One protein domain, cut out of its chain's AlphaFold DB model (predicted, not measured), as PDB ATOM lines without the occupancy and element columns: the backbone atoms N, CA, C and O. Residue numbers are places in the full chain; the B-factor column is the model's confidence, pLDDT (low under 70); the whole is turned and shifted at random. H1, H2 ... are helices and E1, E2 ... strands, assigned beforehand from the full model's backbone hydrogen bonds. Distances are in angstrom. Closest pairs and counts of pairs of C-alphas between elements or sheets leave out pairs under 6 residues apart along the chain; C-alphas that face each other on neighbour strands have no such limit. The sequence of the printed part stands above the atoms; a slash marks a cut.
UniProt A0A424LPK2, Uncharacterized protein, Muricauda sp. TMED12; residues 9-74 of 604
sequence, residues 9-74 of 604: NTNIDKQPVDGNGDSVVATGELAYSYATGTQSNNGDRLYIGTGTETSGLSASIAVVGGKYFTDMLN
ATOM      1  N   ASN A   9      14.005  18.300 -33.428       84.62
ATOM      2  CA  ASN A   9      14.199  17.052 -32.718       84.62
ATOM      3  C   ASN A   9      12.911  16.248 -32.635       84.62
ATOM      4  O   ASN A   9      11.810  16.799 -32.661       84.62
ATOM      5  N   THR A  10      13.087  14.934 -32.557       79.06
ATOM      6  CA  THR A  10      12.005  13.960 -32.482       79.06
ATOM      7  C   THR A  10      12.342  12.861 -31.477       79.06
ATOM      8  O   THR A  10      13.447  12.320 -31.494       79.06
ATOM      9  N   ASN A  11      11.392  12.541 -30.591       75.56
ATOM     10  CA  ASN A  11      11.472  11.380 -29.694       75.56
ATOM     11  C   ASN A  11      10.975  10.090 -30.356       75.56
ATOM     12  O   ASN A  11      11.115   9.013 -29.783       75.56
ATOM     13  N   ILE A  12      10.344  10.200 -31.523       73.00
ATOM     14  CA  ILE A  12       9.969   9.056 -32.342       73.00
ATOM     15  C   ILE A  12      11.116   8.752 -33.293       73.00
ATOM     16  O   ILE A  12      11.756   9.670 -33.806       73.00
ATOM     17  N   ASP A  13      11.348   7.464 -33.522       75.69
ATOM     18  CA  ASP A  13      12.321   6.956 -34.483       75.69
ATOM     19  C   ASP A  13      11.913   7.345 -35.911       75.69
ATOM     20  O   ASP A  13      11.266   6.591 -36.640       75.69
ATOM     21  N   LYS A  14      12.208   8.587 -36.284       79.06
ATOM     22  CA  LYS A  14      11.886   9.148 -37.588       79.06
ATOM     23  C   LYS A  14      12.986  10.079 -38.048       79.06
ATOM     24  O   LYS A  14      13.624  10.779 -37.265       79.06
ATOM     25  N   GLN A  15      13.161  10.100 -39.359       80.38
ATOM     26  CA  GLN A  15      13.943  11.127 -40.020       80.38
ATOM     27  C   GLN A  15      13.194  12.469 -39.975       80.38
ATOM     28  O   GLN A  15      11.965  12.481 -39.858       80.38
ATOM     29  N   PRO A  16      13.913  13.596 -40.066       83.19
ATOM     30  CA  PRO A  16      13.327  14.932 -40.130       83.19
ATOM     31  C   PRO A  16      12.710  15.195 -41.512       83.19
ATOM     32  O   PRO A  16      13.170  16.048 -42.269       83.19
ATOM     33  N   VAL A  17      11.637  14.471 -41.820       78.06
ATOM     34  CA  VAL A  17      10.847  14.596 -43.047       78.06
ATOM     35  C   VAL A  17       9.353  14.688 -42.722       78.06
ATOM     36  O   VAL A  17       8.923  14.241 -41.653       78.06
ATOM     37  N   ASP A  18       8.556  15.294 -43.602       73.62
ATOM     38  CA  ASP A  18       7.109  15.410 -43.435       73.62
ATOM     39  C   ASP A  18       6.378  14.115 -43.837       73.62
ATOM     40  O   ASP A  18       6.986  13.077 -44.109       73.62
ATOM     41  N   GLY A  19       5.041  14.160 -43.846       64.88
ATOM     42  CA  GLY A  19       4.204  13.018 -44.228       64.88
ATOM     43  C   GLY A  19       4.418  12.517 -45.663       64.88
ATOM     44  O   GLY A  19       4.019  11.391 -45.955       64.88
ATOM     45  N   ASN A  20       5.072  13.306 -46.519       65.69
ATOM     46  CA  ASN A  20       5.414  12.965 -47.896       65.69
ATOM     47  C   ASN A  20       6.899  12.597 -48.065       65.69
ATOM     48  O   ASN A  20       7.309  12.228 -49.165       65.69
ATOM     49  N   GLY A  21       7.696  12.633 -46.990       68.88
ATOM     50  CA  GLY A  21       9.134  12.369 -47.043       68.88
ATOM     51  C   GLY A  21       9.967  13.586 -47.453       68.88
ATOM     52  O   GLY A  21      11.185  13.461 -47.575       68.88
ATOM     53  N   ASP A  22       9.339  14.751 -47.618       79.00
ATOM     54  CA  ASP A  22      10.042  15.986 -47.932       79.00
ATOM     55  C   ASP A  22      10.753  16.501 -46.683       79.00
ATOM     56  O   ASP A  22      10.246  16.392 -45.562       79.00
ATOM     57  N   SER A  23      11.959  17.040 -46.863       78.00
ATOM     58  CA  SER A  23      12.747  17.551 -45.746       78.00
ATOM     59  C   SER A  23      11.954  18.601 -44.980       78.00
ATOM     60  O   SER A  23      11.503  19.594 -45.549       78.00
ATOM     61  N   VAL A  24      11.837  18.417 -43.663       77.06
ATOM     62  CA  VAL A  24      11.333  19.482 -42.789       77.06
ATOM     63  C   VAL A  24      12.462  20.356 -42.264       77.06
ATOM     64  O   VAL A  24      12.184  21.235 -41.458       77.06
ATOM     65  N   VAL A  25      13.719  20.141 -42.677       83.38
ATOM     66  CA  VAL A  25      14.894  20.949 -42.302       83.38
ATOM     67  C   VAL A  25      15.442  21.735 -43.493       83.38
ATOM     68  O   VAL A  25      15.437  21.235 -44.608       83.38
ATOM     69  N   ALA A  26      15.922  22.957 -43.279       84.88
ATOM     70  CA  ALA A  26      16.645  23.761 -44.264       84.88
ATOM     71  C   ALA A  26      18.059  23.216 -44.528       84.88
ATOM     72  O   ALA A  26      18.588  22.384 -43.786       84.88
ATOM     73  N   THR A  27      18.709  23.673 -45.598       86.81
ATOM     74  CA  THR A  27      20.080  23.241 -45.895       86.81
ATOM     75  C   THR A  27      21.039  23.789 -44.843       86.81
ATOM     76  O   THR A  27      21.051  24.977 -44.547       86.81
ATOM     77  N   GLY A  28      21.849  22.910 -44.259       83.25
ATOM     78  CA  GLY A  28      22.698  23.206 -43.109       83.25
ATOM     79  C   GLY A  28      21.963  23.158 -41.766       83.25
ATOM     80  O   GLY A  28      22.617  23.217 -40.725       83.25
ATOM     81  N   GLU A  29      20.634  23.015 -41.749       88.75
ATOM     82  CA  GLU A  29      19.881  22.862 -40.507       88.75
ATOM     83  C   GLU A  29      20.078  21.450 -39.947       88.75
ATOM     84  O   GLU A  29      19.924  20.442 -40.638       88.75
ATOM     85  N   LEU A  30      20.440  21.378 -38.668       89.25
ATOM     86  CA  LEU A  30      20.611  20.117 -37.963       89.25
ATOM     87  C   LEU A  30      19.266  19.570 -37.481       89.25
ATOM     88  O   LEU A  30      18.381  20.316 -37.051       89.25
ATOM     89  N   ALA A  31      19.163  18.246 -37.470       87.62
ATOM     90  CA  ALA A  31      18.092  17.529 -36.804       87.62
ATOM     91  C   ALA A  31      18.617  16.315 -36.049       87.62
ATOM     92  O   ALA A  31      19.552  15.641 -36.480       87.62
ATOM     93  N   TYR A  32      17.988  16.034 -34.915       89.31
ATOM     94  CA  TYR A  32      18.374  14.922 -34.062       89.31
ATOM     95  C   TYR A  32      17.175  14.058 -33.689       89.31
ATOM     96  O   TYR A  32      16.164  14.543 -33.174       89.31
ATOM     97  N   SER A  33      17.311  12.761 -33.939       87.25
ATOM     98  CA  SER A  33      16.399  11.747 -33.423       87.25
ATOM     99  C   SER A  33      16.965  11.255 -32.100       87.25
ATOM    100  O   SER A  33      18.060  10.704 -32.068       87.25
ATOM    101  N   TYR A  34      16.237  11.482 -31.012       85.81
ATOM    102  CA  TYR A  34      16.644  11.067 -29.666       85.81
ATOM    103  C   TYR A  34      15.852   9.851 -29.168       85.81
ATOM    104  O   TYR A  34      15.710   9.635 -27.967       85.81
ATOM    105  N   ALA A  35      15.319   9.050 -30.096       85.75
ATOM    106  CA  ALA A  35      14.944   7.669 -29.811       85.75
ATOM    107  C   ALA A  35      16.215   6.829 -29.588       85.75
ATOM    108  O   ALA A  35      17.229   7.103 -30.220       85.75
ATOM    109  N   THR A  36      16.171   5.796 -28.744       82.50
ATOM    110  CA  THR A  36      17.326   4.914 -28.501       82.50
ATOM    111  C   THR A  36      17.848   4.317 -29.808       82.50
ATOM    112  O   THR A  36      17.114   3.617 -30.509       82.50
ATOM    113  N   GLY A  37      19.113   4.579 -30.129       78.38
ATOM    114  CA  GLY A  37      19.763   4.144 -31.354       78.38
ATOM    115  C   GLY A  37      20.115   2.671 -31.342       78.38
ATOM    116  O   GLY A  37      20.758   2.155 -30.433       78.38
ATOM    117  N   THR A  38      19.749   1.997 -32.414       78.25
ATOM    118  CA  THR A  38      20.304   0.708 -32.802       78.25
ATOM    119  C   THR A  38      20.863   0.852 -34.207       78.25
ATOM    120  O   THR A  38      20.577   1.820 -34.915       78.25
ATOM    121  N   GLN A  39      21.652  -0.121 -34.656       73.44
ATOM    122  CA  GLN A  39      22.181  -0.070 -36.016       73.44
ATOM    123  C   GLN A  39      21.067   0.003 -37.077       73.44
ATOM    124  O   GLN A  39      21.245   0.634 -38.120       73.44
ATOM    125  N   SER A  40      19.910  -0.603 -36.801       75.81
ATOM    126  CA  SER A  40      18.784  -0.731 -37.729       75.81
ATOM    127  C   SER A  40      17.744   0.386 -37.638       75.81
ATOM    128  O   SER A  40      16.901   0.475 -38.529       75.81
ATOM    129  N   ASN A  41      17.790   1.243 -36.619       77.38
ATOM    130  CA  ASN A  41      16.835   2.337 -36.459       77.38
ATOM    131  C   ASN A  41      17.498   3.706 -36.677       77.38
ATOM    132  O   ASN A  41      18.716   3.813 -36.795       77.38
ATOM    133  N   ASN A  42      16.701   4.762 -36.777       85.31
ATOM    134  CA  ASN A  42      17.165   6.139 -36.943       85.31
ATOM    135  C   ASN A  42      17.290   6.883 -35.606       85.31
ATOM    136  O   ASN A  42      17.435   8.103 -35.599       85.31
ATOM    137  N   GLY A  43      17.233   6.169 -34.481       82.38
ATOM    138  CA  GLY A  43      17.485   6.694 -33.146       82.38
ATOM    139  C   GLY A  43      18.942   7.113 -32.947       82.38
ATOM    140  O   GLY A  43      19.847   6.608 -33.608       82.38
ATOM    141  N   ASP A  44      19.171   8.049 -32.034       89.56
ATOM    142  CA  ASP A  44      20.473   8.579 -31.629       89.56
ATOM    143  C   ASP A  44      21.376   9.093 -32.768       89.56
ATOM    144  O   ASP A  44      22.600   9.146 -32.614       89.56
ATOM    145  N   ARG A  45      20.809   9.515 -33.904       90.12
ATOM    146  CA  ARG A  45      21.556  10.007 -35.077       90.12
ATOM    147  C   ARG A  45      21.435  11.513 -35.257       90.12
ATOM    148  O   ARG A  45      20.354  12.090 -35.125       90.12
ATOM    149  N   LEU A  46      22.567  12.130 -35.598       89.25
ATOM    150  CA  LEU A  46      22.659  13.534 -35.982       89.25
ATOM    151  C   LEU A  46      22.610  13.649 -37.503       89.25
ATOM    152  O   LEU A  46      23.470  13.120 -38.214       89.25
ATOM    153  N   TYR A  47      21.606  14.377 -37.970       89.00
ATOM    154  CA  TYR A  47      21.363  14.658 -39.370       89.00
ATOM    155  C   TYR A  47      21.651  16.127 -39.661       89.00
ATOM    156  O   TYR A  47      21.392  16.990 -38.821       89.00
ATOM    157  N   ILE A  48      22.132  16.415 -40.863       86.88
ATOM    158  CA  ILE A  48      22.233  17.771 -41.406       86.88
ATOM    159  C   ILE A  48      21.436  17.842 -42.705       86.88
ATOM    160  O   ILE A  48      21.536  16.945 -43.545       86.88
ATOM    161  N   GLY A  49      20.626  18.886 -42.866       84.94
ATOM    162  CA  GLY A  49      19.999  19.202 -44.139       84.94
ATOM    163  C   GLY A  49      21.074  19.530 -45.172       84.94
ATOM    164  O   GLY A  49      22.039  20.235 -44.894       84.94
ATOM    165  N   THR A  50      20.939  19.007 -46.379       84.25
ATOM    166  CA  THR A  50      21.905  19.188 -47.467       84.25
ATOM    167  C   THR A  50      21.166  19.489 -48.772       84.25
ATOM    168  O   THR A  50      20.011  19.103 -48.945       84.25
ATOM    169  N   GLY A  51      21.827  20.175 -49.707       82.50
ATOM    170  CA  GLY A  51      21.298  20.435 -51.054       82.50
ATOM    171  C   GLY A  51      20.673  21.821 -51.253       82.50
ATOM    172  O   GLY A  51      20.867  22.722 -50.448       82.50
ATOM    173  N   THR A  52      19.975  22.040 -52.366       73.38
ATOM    174  CA  THR A  52      19.420  23.357 -52.738       73.38
ATOM    175  C   THR A  52      18.172  23.700 -51.929       73.38
ATOM    176  O   THR A  52      17.245  22.897 -51.867       73.38
ATOM    177  N   GLU A  53      18.137  24.896 -51.344       81.81
ATOM    178  CA  GLU A  53      17.048  25.344 -50.473       81.81
ATOM    179  C   GLU A  53      15.928  26.021 -51.284       81.81
ATOM    180  O   GLU A  53      16.181  26.979 -52.015       81.81
ATOM    181  N   THR A  54      14.686  25.535 -51.172       72.94
ATOM    182  CA  THR A  54      13.502  26.114 -51.842       72.94
ATOM    183  C   THR A  54      12.467  26.465 -50.786       72.94
ATOM    184  O   THR A  54      12.053  25.602 -50.018       72.94
ATOM    185  N   SER A  55      12.070  27.737 -50.702       77.69
ATOM    186  CA  SER A  55      11.113  28.221 -49.690       77.69
ATOM    187  C   SER A  55      11.496  27.899 -48.230       77.69
ATOM    188  O   SER A  55      10.618  27.809 -47.375       77.69
ATOM    189  N   GLY A  56      12.793  27.749 -47.934       72.12
ATOM    190  CA  GLY A  56      13.299  27.511 -46.576       72.12
ATOM    191  C   GLY A  56      13.472  26.041 -46.164       72.12
ATOM    192  O   GLY A  56      13.607  25.777 -44.973       72.12
ATOM    193  N   LEU A  57      13.434  25.081 -47.101       80.94
ATOM    194  CA  LEU A  57      13.601  23.636 -46.843       80.94
ATOM    195  C   LEU A  57      14.682  23.017 -47.758       80.94
ATOM    196  O   LEU A  57      14.819  23.438 -48.910       80.94
ATOM    197  N   SER A  58      15.456  22.044 -47.248       85.19
ATOM    198  CA  SER A  58      16.570  21.361 -47.941       85.19
ATOM    199  C   SER A  58      16.102  20.294 -48.927       85.19
ATOM    200  O   SER A  58      15.026  19.721 -48.789       85.19
ATOM    201  N   ALA A  59      16.959  19.956 -49.893       82.88
ATOM    202  CA  ALA A  59      16.684  18.885 -50.851       82.88
ATOM    203  C   ALA A  59      16.912  17.466 -50.284       82.88
ATOM    204  O   ALA A  59      16.339  16.505 -50.789       82.88
ATOM    205  N   SER A  60      17.783  17.298 -49.280       83.25
ATOM    206  CA  SER A  60      18.110  15.995 -48.678       83.25
ATOM    207  C   SER A  60      18.646  16.127 -47.246       83.25
ATOM    208  O   SER A  60      18.817  17.239 -46.738       83.25
ATOM    209  N   ILE A  61      18.948  14.994 -46.605       85.44
ATOM    210  CA  ILE A  61      19.530  14.882 -45.262       85.44
ATOM    211  C   ILE A  61      20.705  13.886 -45.252       85.44
ATOM    212  O   ILE A  61      20.645  12.850 -45.909       85.44
ATOM    213  N   ALA A  62      21.765  14.171 -44.488       83.56
ATOM    214  CA  ALA A  62      22.928  13.288 -44.318       83.56
ATOM    215  C   ALA A  62      23.193  12.981 -42.838       83.56
ATOM    216  O   ALA A  62      23.106  13.876 -41.999       83.56
ATOM    217  N   VAL A  63      23.548  11.729 -42.525       86.62
ATOM    218  CA  VAL A  63      24.021  11.335 -41.188       86.62
ATOM    219  C   VAL A  63      25.487  11.721 -41.067       86.62
ATOM    220  O   VAL A  63      26.315  11.272 -41.855       86.62
ATOM    221  N   VAL A  64      25.813  12.532 -40.069       83.81
ATOM    222  CA  VAL A  64      27.177  13.045 -39.846       83.81
ATOM    223  C   VAL A  64      27.717  12.695 -38.462       83.81
ATOM    224  O   VAL A  64      28.837  13.048 -38.110       83.81
ATOM    225  N   GLY A  65      26.921  11.989 -37.666       85.94
ATOM    226  CA  GLY A  65      27.292  11.555 -36.332       85.94
ATOM    227  C   GLY A  65      26.079  11.075 -35.550       85.94
ATOM    228  O   GLY A  65      25.055  10.686 -36.118       85.94
ATOM    229  N   GLY A  66      26.196  11.117 -34.229       83.44
ATOM    230  CA  GLY A  66      25.173  10.642 -33.306       83.44
ATOM    231  C   GLY A  66      25.767   9.785 -32.196       83.44
ATOM    232  O   GLY A  66      26.882   9.270 -32.332       83.44
ATOM    233  N   LYS A  67      25.008   9.628 -31.108       82.56
ATOM    234  CA  LYS A  67      25.403   8.857 -29.926       82.56
ATOM    235  C   LYS A  67      25.784   7.409 -30.283       82.56
ATOM    236  O   LYS A  67      26.753   6.894 -29.743       82.56
ATOM    237  N   TYR A  68      25.133   6.800 -31.276       79.25
ATOM    238  CA  TYR A  68      25.437   5.434 -31.728       79.25
ATOM    239  C   TYR A  68      26.919   5.201 -32.112       79.25
ATOM    240  O   TYR A  68      27.537   4.248 -31.649       79.25
ATOM    241  N   PHE A  69      27.523   6.079 -32.923       77.50
ATOM    242  CA  PHE A  69      28.928   5.936 -33.349       77.50
ATOM    243  C   PHE A  69      29.923   6.369 -32.272       77.50
ATOM    244  O   PHE A  69      31.053   5.895 -32.234       77.50
ATOM    245  N   THR A  70      29.502   7.274 -31.393       74.62
ATOM    246  CA  THR A  70      30.331   7.733 -30.275       74.62
ATOM    247  C   THR A  70      30.360   6.729 -29.130       74.62
ATOM    248  O   THR A  70      31.377   6.627 -28.457       74.62
ATOM    249  N   ASP A  71      29.329   5.899 -28.971       72.19
ATOM    250  CA  ASP A  71      29.373   4.756 -28.055       72.19
ATOM    251  C   ASP A  71      30.331   3.660 -28.551       72.19
ATOM    252  O   ASP A  71      30.957   2.986 -27.740       72.19
ATOM    253  N   MET A  72      30.527   3.526 -29.868       68.44
ATOM    254  CA  MET A  72      31.561   2.643 -30.435       68.44
ATOM    255  C   MET A  72      32.989   3.188 -30.258       68.44
ATOM    256  O   MET A  72      33.948   2.434 -30.386       68.44
ATOM    257  N   LEU A  73      33.128   4.484 -29.962       64.94
ATOM    258  CA  LEU A  73      34.382   5.123 -29.552       64.94
ATOM    259  C   LEU A  73      34.567   5.099 -28.025       64.94
ATOM    260  O   LEU A  73      35.634   5.461 -27.526       64.94
ATOM    261  N   ASN A  74      33.535   4.710 -27.270       58.09
ATOM    262  CA  ASN A  74      33.590   4.672 -25.819       58.09
ATOM    263  C   ASN A  74      34.224   3.359 -25.353       58.09
ATOM    264  O   ASN A  74      33.548   2.364 -25.091       58.09
TER     265      ASN A  74
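What this domain is: This is residues 9 to 74 of the 604 residues of an uncharacterized protein of Muricauda sp. TMED12 (UniProt A0A424LPK2). With little regular structure, a narrow twisted sheet of strands E1, E2 and E3 makes the body; unnamed residues 9 to 29 loop beside it, and short helix H1 follows E3 at one end. The printed part has 66 residues, 22 in named elements, class mixed, ordered E1, E2, E3, H1; the sheet, E1 - E2 - E3, is a meander, each strand the antiparallel neighbour of the one before. It is compact, with a radius of gyration of the C-alphas of 12.0 A, but elongated, spanning 40 by 22 by 16 A.

Where its parts are: E1, residues 30 to 33, spans 10.4 A from C-alpha 30 at (20.611, 20.117, -37.963). E2, residues 45 to 50, spans 15.4 A; E3, residues 60 to 66, 17.7 A. H1, residues 67 to 71, spans 6.0 A to C-alpha 71 at (29.373, 4.756, -28.055).

How they stand to each other: Residues 9 to 10 pair parallel with 32 to 33 of E1. In hairpin E1 and E2, at 147 degrees, N 31 and O 47 are 2.9 A apart, within hydrogen-bond range. In hairpin E2 and E3, at 148 degrees, N 50 and O 60 are 2.8 A apart. H1, its O i to N i+4 pair within range, only grazes the sheet with residues 67 to 69.

The domain as a whole: The farthest C-alphas, Ser 55 and Asn 74, are 40.4 A apart. The printed part has no cut; link E1 to E2 is long. Residues 19 to 21 and 72 to 74 have pLDDT under 70.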